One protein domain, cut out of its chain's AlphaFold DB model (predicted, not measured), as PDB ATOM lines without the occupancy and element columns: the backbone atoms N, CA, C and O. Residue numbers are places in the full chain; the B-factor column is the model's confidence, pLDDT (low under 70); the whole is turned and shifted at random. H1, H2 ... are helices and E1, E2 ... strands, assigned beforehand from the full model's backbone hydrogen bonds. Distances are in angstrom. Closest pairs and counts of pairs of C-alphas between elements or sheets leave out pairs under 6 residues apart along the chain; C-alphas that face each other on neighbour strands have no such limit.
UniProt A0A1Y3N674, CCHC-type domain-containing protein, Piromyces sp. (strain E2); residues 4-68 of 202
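What this domain is: This is residues 4 to 68 of the 202 residues of the protein "CCHC-type domain-containing protein" of Piromyces sp. (strain E2) (UniProt A0A1Y3N674). Three short helices, H1, H2 and H3, cluster with their centres in a triangle; the small hairpin of strands E1 and E2 lies at one end of the length, and residues 58 to 68, nearly all of them H4, stick out at the other end as a free arm. The printed part has 65 residues, with four named helices and two named strands in the order H1, H2, E1, E2, H3, H4. The sheet has the order E1 - E2 and is antiparallel; the class is mostly helix. The whole is loose, with a radius of gyration of the C-alphas of 13.8 A, and elongated, spanning 46 by 26 by 20 A.

How they stand to each other: E1, residues 33 to 35, and E2, residues 38 to 40, form a hairpin of antiparallel neighbours, with 156 degrees between their directions. The C-alphas of Val 34 and Glu 39 face each other at 4.7 A. N 40 and O 33 are within hydrogen-bond range at 2.8 A, as are N 38 and O 35 at 2.9 A. H2, residues 23 to 30, and H3, residues 44 to 54, touch, their closest C-alphas being those of Leu 28 and Met 47, 6.4 A apart. They run opposite ways at a steep tilt of 44 degrees. H1, residues 9 to 18, forms a helical hairpin with H2, opposite ways at a shallow tilt of 21 degrees; the closest C-alphas, those of Leu 17 and Arg 25, are 5.8 A apart. H1 and H3 only just touch, with 3 pairs of C-alphas within 8 A, the closest being those of Ile 12 and Ile 44 at 7.6 A. Their tilt of 36 degrees is only just steep, and they run the same way. H1 and E2 are only just apart, with closest C-alphas 8.4 A from each other. H4, residues 59 to 68, touches no helix and is apart from both strands. In H1, H2, H3 and H4 every O i to N i+4 pair is within hydrogen-bond range.

Where its parts are: E1 begins at C-alpha 33, (61.126, -21.432, -84.863); E1 and E2 are each 6.3 A long. H3, residues 44 to 54, is the longest helix by residues and measures 15.4 A. H2 measures 10.8 A. H1 runs 14.3 A from C-alpha 9 at (58.740, -24.001, -96.659). H4 runs 14.4 A and ends at C-alpha 68, (73.162, -53.404, -101.728).

The domain as a whole: The two C-alphas farthest apart are those of Asn 36 and Arg 68, at 48.0 A. Without residues 58 to 68 the body has 54 residues and spans 32 by 29 by 19 A. The printed part has no cut, and the five links between its named elements are tight. The mean pLDDT of the printed part is 88.7; residues 4 and 67 are under 70, and the mean of H4 is 79.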
ATOM      1  N   ALA A   4      52.124 -30.606-106.398       67.31
ATOM      2  CA  ALA A   4      52.204 -29.302-107.063       67.31
ATOM      3  C   ALA A   4      52.124 -28.098-106.097       67.31
ATOM      4  O   ALA A   4      52.485 -26.987-106.468       67.31
ATOM      5  N   ASN A   5      51.678 -28.315-104.855       76.19
ATOM      6  CA  ASN A   5      51.534 -27.267-103.844       76.19
ATOM      7  C   ASN A   5      52.775 -27.131-102.932       76.19
ATOM      8  O   ASN A   5      52.763 -26.344-101.984       76.19
ATOM      9  N   LEU A   6      53.852 -27.883-103.196       80.06
ATOM     10  CA  LEU A   6      55.117 -27.847-102.446       80.06
ATOM     11  C   LEU A   6      56.009 -26.675-102.878       80.06
ATOM     12  O   LEU A   6      57.158 -26.852-103.275       80.06
ATOM     13  N   THR A   7      55.461 -25.464-102.846       82.88
ATOM     14  CA  THR A   7      56.153 -24.250-103.296       82.88
ATOM     15  C   THR A   7      56.750 -23.435-102.151       82.88
ATOM     16  O   THR A   7      57.631 -22.613-102.395       82.88
ATOM     17  N   SER A   8      56.312 -23.648-100.904       87.56
ATOM     18  CA  SER A   8      56.757 -22.879 -99.739       87.56
ATOM     19  C   SER A   8      57.286 -23.782 -98.625       87.56
ATOM     20  O   SER A   8      56.910 -24.947 -98.503       87.56
ATOM     21  N   ALA A   9      58.159 -23.243 -97.770       88.56
ATOM     22  CA  ALA A   9      58.740 -24.001 -96.659       88.56
ATOM     23  C   ALA A   9      57.675 -24.558 -95.693       88.56
ATOM     24  O   ALA A   9      57.837 -25.661 -95.182       88.56
ATOM     25  N   SER A  10      56.564 -23.836 -95.502       90.19
ATOM     26  CA  SER A  10      55.432 -24.273 -94.674       90.19
ATOM     27  C   SER A  10      54.679 -25.462 -95.282       90.19
ATOM     28  O   SER A  10      54.395 -26.433 -94.576       90.19
ATOM     29  N   THR A  11      54.407 -25.450 -96.596       91.12
ATOM     30  CA  THR A  11      53.723 -26.585 -97.243       91.12
ATOM     31  C   THR A  11      54.622 -27.811 -97.324       91.12
ATOM     32  O   THR A  11      54.147 -28.926 -97.117       91.12
ATOM     33  N   ILE A  12      55.925 -27.616 -97.542       92.12
ATOM     34  CA  ILE A  12      56.915 -28.698 -97.523       92.12
ATOM     35  C   ILE A  12      57.034 -29.313 -96.124       92.12
ATOM     36  O   ILE A  12      57.059 -30.535 -96.000       92.12
ATOM     37  N   HIS A  13      57.076 -28.495 -95.072       93.06
ATOM     38  CA  HIS A  13      57.104 -28.977 -93.688       93.06
ATOM     39  C   HIS A  13      55.823 -29.732 -93.315       93.06
ATOM     40  O   HIS A  13      55.900 -30.847 -92.804       93.06
ATOM     41  N   SER A  14      54.656 -29.184 -93.660       91.94
ATOM     42  CA  SER A  14      53.364 -29.847 -93.436       91.94
ATOM     43  C   SER A  14      53.284 -31.198 -94.148       91.94
ATOM     44  O   SER A  14      52.864 -32.188 -93.556       91.94
ATOM     45  N   TRP A  15      53.744 -31.266 -95.401       93.00
ATOM     46  CA  TRP A  15      53.855 -32.524 -96.135       93.00
ATOM     47  C   TRP A  15      54.810 -33.509 -95.455       93.00
ATOM     48  O   TRP A  15      54.468 -34.677 -95.302       93.00
ATOM     49  N   ALA A  16      55.974 -33.049 -94.991       92.12
ATOM     50  CA  ALA A  16      56.922 -33.907 -94.287       92.12
ATOM     51  C   ALA A  16      56.309 -34.501 -93.005       92.12
ATOM     52  O   ALA A  16      56.510 -35.683 -92.732       92.12
ATOM     53  N   LEU A  17      55.505 -33.724 -92.268       93.38
ATOM     54  CA  LEU A  17      54.756 -34.197 -91.098       93.38
ATOM     55  C   LEU A  17      53.652 -35.209 -91.434       93.38
ATOM     56  O   LEU A  17      53.333 -36.030 -90.578       93.38
ATOM     57  N   GLU A  18      53.054 -35.150 -92.629       92.50
ATOM     58  CA  GLU A  18      52.113 -36.177 -93.112       92.50
ATOM     59  C   GLU A  18      52.831 -37.499 -93.441       92.50
ATOM     60  O   GLU A  18      52.207 -38.558 -93.423       92.50
ATOM     61  N   CYS A  19      54.129 -37.456 -93.756       91.00
ATOM     62  CA  CYS A  19      54.906 -38.626 -94.170       91.00
ATOM     63  C   CYS A  19      55.559 -39.401 -93.018       91.00
ATOM     64  O   CYS A  19      56.117 -40.471 -93.265       91.00
ATOM     65  N   VAL A  20      55.540 -38.872 -91.794       92.00
ATOM     66  CA  VAL A  20      56.195 -39.495 -90.638       92.00
ATOM     67  C   VAL A  20      55.253 -39.594 -89.445       92.00
ATOM     68  O   VAL A  20      54.414 -38.727 -89.206       92.00
ATOM     69  N   GLU A  21      55.429 -40.645 -88.654       91.31
ATOM     70  CA  GLU A  21      54.665 -40.893 -87.433       91.31
ATOM     71  C   GLU A  21      55.600 -40.975 -86.216       91.31
ATOM     72  O   GLU A  21      56.817 -41.129 -86.349       91.31
ATOM     73  N   GLY A  22      55.027 -40.860 -85.015       93.25
ATOM     74  CA  GLY A  22      55.752 -41.043 -83.756       93.25
ATOM     75  C   GLY A  22      56.849 -40.003 -83.506       93.25
ATOM     76  O   GLY A  22      56.651 -38.807 -83.724       93.25
ATOM     77  N   GLU A  23      58.004 -40.467 -83.025       91.81
ATOM     78  CA  GLU A  23      59.128 -39.627 -82.579       91.81
ATOM     79  C   GLU A  23      59.672 -38.721 -83.689       91.81
ATOM     80  O   GLU A  23      59.938 -37.544 -83.453       91.81
ATOM     81  N   LEU A  24      59.741 -39.215 -84.931       93.06
ATOM     82  CA  LEU A  24      60.197 -38.423 -86.080       93.06
ATOM     83  C   LEU A  24      59.285 -37.229 -86.366       93.06
ATOM     84  O   LEU A  24      59.751 -36.183 -86.819       93.06
ATOM     85  N   ARG A  25      57.985 -37.366 -86.086       94.69
ATOM     86  CA  ARG A  25      57.033 -36.263 -86.229       94.69
ATOM     87  C   ARG A  25      57.318 -35.162 -85.211       94.69
ATOM     88  O   ARG A  25      57.298 -33.995 -85.590       94.69
ATOM     89  N   GLY A  26      57.636 -35.534 -83.969       94.31
ATOM     90  CA  GLY A  26      58.072 -34.596 -82.929       94.31
ATOM     91  C   GLY A  26      59.360 -33.874 -83.323       94.31
ATOM     92  O   GLY A  26      59.388 -32.647 -83.347       94.31
ATOM     93  N   VAL A  27      60.369 -34.624 -83.787       95.75
ATOM     94  CA  VAL A  27      61.638 -34.058 -84.283       95.75
ATOM     95  C   VAL A  27      61.397 -32.999 -85.358       95.75
ATOM     96  O   VAL A  27      61.990 -31.926 -85.311       95.75
ATOM     97  N   LEU A  28      60.515 -33.261 -86.327       95.00
ATOM     98  CA  LEU A  28      60.204 -32.286 -87.374       95.00
ATOM     99  C   LEU A  28      59.394 -31.083 -86.866       95.00
ATOM    100  O   LEU A  28      59.564 -29.986 -87.401       95.00
ATOM    101  N   GLN A  29      58.517 -31.259 -85.874       94.50
ATOM    102  CA  GLN A  29      57.757 -30.160 -85.259       94.50
ATOM    103  C   GLN A  29      58.681 -29.192 -84.514       94.50
ATOM    104  O   GLN A  29      58.577 -27.982 -84.716       94.50
ATOM    105  N   ASP A  30      59.644 -29.720 -83.761       94.69
ATOM    106  CA  ASP A  30      60.586 -28.935 -82.952       94.69
ATOM    107  C   ASP A  30      61.544 -28.070 -83.791       94.69
ATOM    108  O   ASP A  30      62.185 -27.144 -83.290       94.69
ATOM    109  N   LEU A  31      61.646 -28.333 -85.098       93.88
ATOM    110  CA  LEU A  31      62.463 -27.532 -86.009       93.88
ATOM    111  C   LEU A  31      61.855 -26.168 -86.359       93.88
ATOM    112  O   LEU A  31      62.584 -25.322 -86.899       93.88
ATOM    113  N   VAL A  32      60.557 -25.964 -86.114       93.94
ATOM    114  CA  VAL A  32      59.863 -24.698 -86.387       93.94
ATOM    115  C   VAL A  32      60.253 -23.674 -85.325       93.94
ATOM    116  O   VAL A  32      60.125 -23.913 -84.128       93.94
ATOM    117  N   GLN A  33      60.742 -22.517 -85.765       90.19
ATOM    118  CA  GLN A  33      61.126 -21.432 -84.863       90.19
ATOM    119  C   GLN A  33      59.997 -20.407 -84.801       90.19
ATOM    120  O   GLN A  33      59.581 -19.901 -85.840       90.19
ATOM    121  N   VAL A  34      59.531 -20.078 -83.598       88.38
ATOM    122  CA  VAL A  34      58.503 -19.053 -83.375       88.38
ATOM    123  C   VAL A  34      59.170 -17.852 -82.710       88.38
ATOM    124  O   VAL A  34      59.543 -17.927 -81.541       88.38
ATOM    125  N   ASN A  35      59.343 -16.755 -83.450       84.75
ATOM    126  CA  ASN A  35      59.947 -15.523 -82.935       84.75
ATOM    127  C   ASN A  35      58.963 -14.366 -83.117       84.75
ATOM    128  O   ASN A  35      58.606 -14.076 -84.250       84.75
ATOM    129  N   ASN A  36      58.580 -13.677 -82.034       74.44
ATOM    130  CA  ASN A  36      57.769 -12.448 -82.076       74.44
ATOM    131  C   ASN A  36      56.604 -12.504 -83.093       74.44
ATOM    132  O   ASN A  36      56.469 -11.606 -83.915       74.44
ATOM    133  N   GLU A  37      55.801 -13.574 -83.038       77.00
ATOM    134  CA  GLU A  37      54.631 -13.836 -83.906       77.00
ATOM    135  C   GLU A  37      54.926 -14.270 -85.357       77.00
ATOM    136  O   GLU A  37      53.999 -14.636 -86.077       77.00
ATOM    137  N   GLU A  38      56.191 -14.340 -85.785       82.25
ATOM    138  CA  GLU A  38      56.573 -14.926 -87.075       82.25
ATOM    139  C   GLU A  38      57.049 -16.381 -86.920       82.25
ATOM    140  O   GLU A  38      58.014 -16.689 -86.210       82.25
ATOM    141  N   GLU A  39      56.383 -17.291 -87.634       87.12
ATOM    142  CA  GLU A  39      56.784 -18.692 -87.747       87.12
ATOM    143  C   GLU A  39      57.805 -18.873 -88.872       87.12
ATOM    144  O   GLU A  39      57.516 -18.694 -90.062       87.12
ATOM    145  N   ARG A  40      59.019 -19.289 -88.511       92.38
ATOM    146  CA  ARG A  40      60.071 -19.627 -89.466       92.38
ATOM    147  C   ARG A  40      60.184 -21.139 -89.622       92.38
ATOM    148  O   ARG A  40      60.667 -21.850 -88.741       92.38
ATOM    149  N   TYR A  41      59.799 -21.609 -90.804       94.06
ATOM    150  CA  TYR A  41      59.827 -23.022 -91.169       94.06
ATOM    151  C   TYR A  41      61.232 -23.498 -91.585       94.06
ATOM    152  O   TYR A  41      61.994 -22.737 -92.197       94.06
ATOM    153  N   PRO A  42      61.597 -24.758 -91.278       93.50
ATOM    154  CA  PRO A  42      62.892 -25.319 -91.644       93.50
ATOM    155  C   PRO A  42      63.010 -25.574 -93.152       93.50
ATOM    156  O   PRO A  42      62.032 -25.797 -93.861       93.50
ATOM    157  N   THR A  43      64.246 -25.587 -93.654       92.75
ATOM    158  CA  THR A  43      64.532 -26.002 -95.034       92.75
ATOM    159  C   THR A  43      64.507 -27.526 -95.163       92.75
ATOM    160  O   THR A  43      64.738 -28.240 -94.187       92.75
ATOM    161  N   ILE A  44      64.325 -28.040 -96.388       90.50
ATOM    162  CA  ILE A  44      64.431 -29.484 -96.691       90.50
ATOM    163  C   ILE A  44      65.742 -30.071 -96.168       90.50
ATOM    164  O   ILE A  44      65.753 -31.156 -95.597       90.50
ATOM    165  N   LYS A  45      66.848 -29.337 -96.334       91.94
ATOM    166  CA  LYS A  45      68.164 -29.764 -95.855       91.94
ATOM    167  C   LYS A  45      68.169 -29.964 -94.337       91.94
ATOM    168  O   LYS A  45      68.599 -31.016 -93.881       91.94
ATOM    169  N   LYS A  46      67.635 -29.000 -93.580       94.12
ATOM    170  CA  LYS A  46      67.582 -29.067 -92.115       94.12
ATOM    171  C   LYS A  46      66.673 -30.203 -91.629       94.12
ATOM    172  O   LYS A  46      67.036 -30.915 -90.703       94.12
ATOM    173  N   MET A  47      65.526 -30.410 -92.287       94.56
ATOM    174  CA  MET A  47      64.633 -31.539 -91.984       94.56
ATOM    175  C   MET A  47      65.309 -32.886 -92.246       94.56
ATOM    176  O   MET A  47      65.249 -33.779 -91.407       94.56
ATOM    177  N   LYS A  48      65.995 -33.023 -93.386       93.25
ATOM    178  CA  LYS A  48      66.759 -34.226 -93.724       93.25
ATOM    179  C   LYS A  48      67.826 -34.526 -92.672       93.25
ATOM    180  O   LYS A  48      67.918 -35.662 -92.230       93.25
ATOM    181  N   GLU A  49      68.623 -33.529 -92.295       94.00
ATOM    182  CA  GLU A  49      69.687 -33.684 -91.296       94.00
ATOM    183  C   GLU A  49      69.119 -34.145 -89.945       94.00
ATOM    184  O   GLU A  49      69.628 -35.109 -89.383       94.00
ATOM    185  N   ALA A  50      68.013 -33.551 -89.487       95.12
ATOM    186  CA  ALA A  50      67.370 -33.934 -88.230       95.12
ATOM    187  C   ALA A  50      66.813 -35.369 -88.243       95.12
ATOM    188  O   ALA A  50      66.950 -36.099 -87.266       95.12
ATOM    189  N   VAL A  51      66.209 -35.802 -89.355       93.94
ATOM    190  CA  VAL A  51      65.717 -37.186 -89.498       93.94
ATOM    191  C   VAL A  51      66.877 -38.179 -89.552       93.94
ATOM    192  O   VAL A  51      66.800 -39.253 -88.961       93.94
ATOM    193  N   GLU A  52      67.958 -37.835 -90.255       93.62
ATOM    194  CA  GLU A  52      69.161 -38.667 -90.299       93.62
ATOM    195  C   GLU A  52      69.817 -38.791 -88.919       93.62
ATOM    196  O   GLU A  52      70.280 -39.878 -88.581       93.62
ATOM    197  N   GLU A  53      69.824 -37.720 -88.125       94.31
ATOM    198  CA  GLU A  53      70.304 -37.727 -86.742       94.31
ATOM    199  C   GLU A  53      69.415 -38.592 -85.838       94.31
ATOM    200  O   GLU A  53      69.926 -39.492 -85.175       94.31
ATOM    201  N   ALA A  54      68.090 -38.402 -85.881       93.38
ATOM    202  CA  ALA A  54      67.133 -39.162 -85.070       93.38
ATOM    203  C   ALA A  54      67.135 -40.672 -85.370       93.38
ATOM    204  O   ALA A  54      66.858 -41.484 -84.493       93.38
ATOM    205  N   LEU A  55      67.448 -41.056 -86.611       92.69
ATOM    206  CA  LEU A  55      67.559 -42.454 -87.038       92.69
ATOM    207  C   LEU A  55      68.994 -43.000 -86.979       92.69
ATOM    208  O   LEU A  55      69.240 -44.107 -87.467       92.69
ATOM    209  N   GLU A  56      69.945 -42.222 -86.455       93.12
ATOM    210  CA  GLU A  56      71.370 -42.568 -86.386       93.12
ATOM    211  C   GLU A  56      71.953 -43.012 -87.749       93.12
ATOM    212  O   GLU A  56      72.821 -43.888 -87.853       93.12
ATOM    213  N   ILE A  57      71.478 -42.409 -88.846       90.94
ATOM    214  CA  ILE A  57      71.876 -42.774 -90.209       90.94
ATOM    215  C   ILE A  57      73.265 -42.217 -90.507       90.94
ATOM    216  O   ILE A  57      73.455 -41.095 -90.984       90.94
ATOM    217  N   THR A  58      74.264 -43.071 -90.322       88.12
ATOM    218  CA  THR A  58      75.655 -42.736 -90.638       88.12
ATOM    219  C   THR A  58      75.932 -42.709 -92.154       88.12
ATOM    220  O   THR A  58      75.308 -43.448 -92.928       88.12
ATOM    221  N   PRO A  59      76.928 -41.931 -92.628       86.75
ATOM    222  CA  PRO A  59      77.383 -41.983 -94.023       86.75
ATOM    223  C   PRO A  59      77.754 -43.401 -94.494       86.75
ATOM    224  O   PRO A  59      77.504 -43.776 -95.642       86.75
ATOM    225  N   GLN A  60      78.303 -44.223 -93.597       83.75
ATOM    226  CA  GLN A  60      78.668 -45.614 -93.865       83.75
ATOM    227  C   GLN A  60      77.428 -46.477 -94.122       83.75
ATOM    228  O   GLN A  60      77.458 -47.334 -95.008       83.75
ATOM    229  N   MET A  61      76.328 -46.249 -93.397       85.25
ATOM    230  CA  MET A  61      75.054 -46.926 -93.656       85.25
ATOM    231  C   MET A  61      74.494 -46.554 -95.028       85.25
ATOM    232  O   MET A  61      74.110 -47.450 -95.780       85.25
ATOM    233  N   LYS A  62      74.546 -45.270 -95.406       84.69
ATOM    234  CA  LYS A  62      74.142 -44.817 -96.751       84.69
ATOM    235  C   LYS A  62      74.954 -45.528 -97.839       84.69
ATOM    236  O   LYS A  62      74.386 -46.054 -98.792       84.69
ATOM    237  N   CYS A  63      76.272 -45.637 -97.656       76.62
ATOM    238  CA  CYS A  63      77.146 -46.363 -98.578       76.62
ATOM    239  C   CYS A  63      76.807 -47.864 -98.649       76.62
ATOM    240  O   CYS A  63      76.724 -48.420 -99.742       76.62
ATOM    241  N   LYS A  64      76.534 -48.518 -97.513       80.94
ATOM    242  CA  LYS A  64      76.104 -49.927 -97.488       80.94
ATOM    243  C   LYS A  64      74.775 -50.143 -98.217       80.94
ATOM    244  O   LYS A  64      74.625 -51.160 -98.889       80.94
ATOM    245  N   ILE A  65      73.822 -49.217 -98.104       78.56
ATOM    246  CA  ILE A  65      72.555 -49.270 -98.853       78.56
ATOM    247  C   ILE A  65      72.828 -49.151-100.359       78.56
ATOM    248  O   ILE A  65      72.345 -49.980-101.127       78.56
ATOM    249  N   LEU A  66      73.680 -48.205-100.770       74.88
ATOM    250  CA  LEU A  66      74.110 -48.054-102.167       74.88
ATOM    251  C   LEU A  66      74.828 -49.295-102.710       74.88
ATOM    252  O   LEU A  66      74.611 -49.680-103.852       74.88
ATOM    253  N   GLN A  67      75.639 -49.968-101.897       68.94
ATOM    254  CA  GLN A  67      76.299 -51.220-102.286       68.94
ATOM    255  C   GLN A  67      75.324 -52.397-102.414       68.94
ATOM    256  O   GLN A  67      75.585 -53.335-103.166       68.94
ATOM    257  N   ARG A  68      74.213 -52.376-101.667       71.25
ATOM    258  CA  ARG A  68      73.162 -53.404-101.728       71.25
ATOM    259  C   ARG A  68      72.196 -53.201-102.891       71.25
ATOM    260  O   ARG A  68      71.503 -54.156-103.245       71.25
TER     261      ARG A  68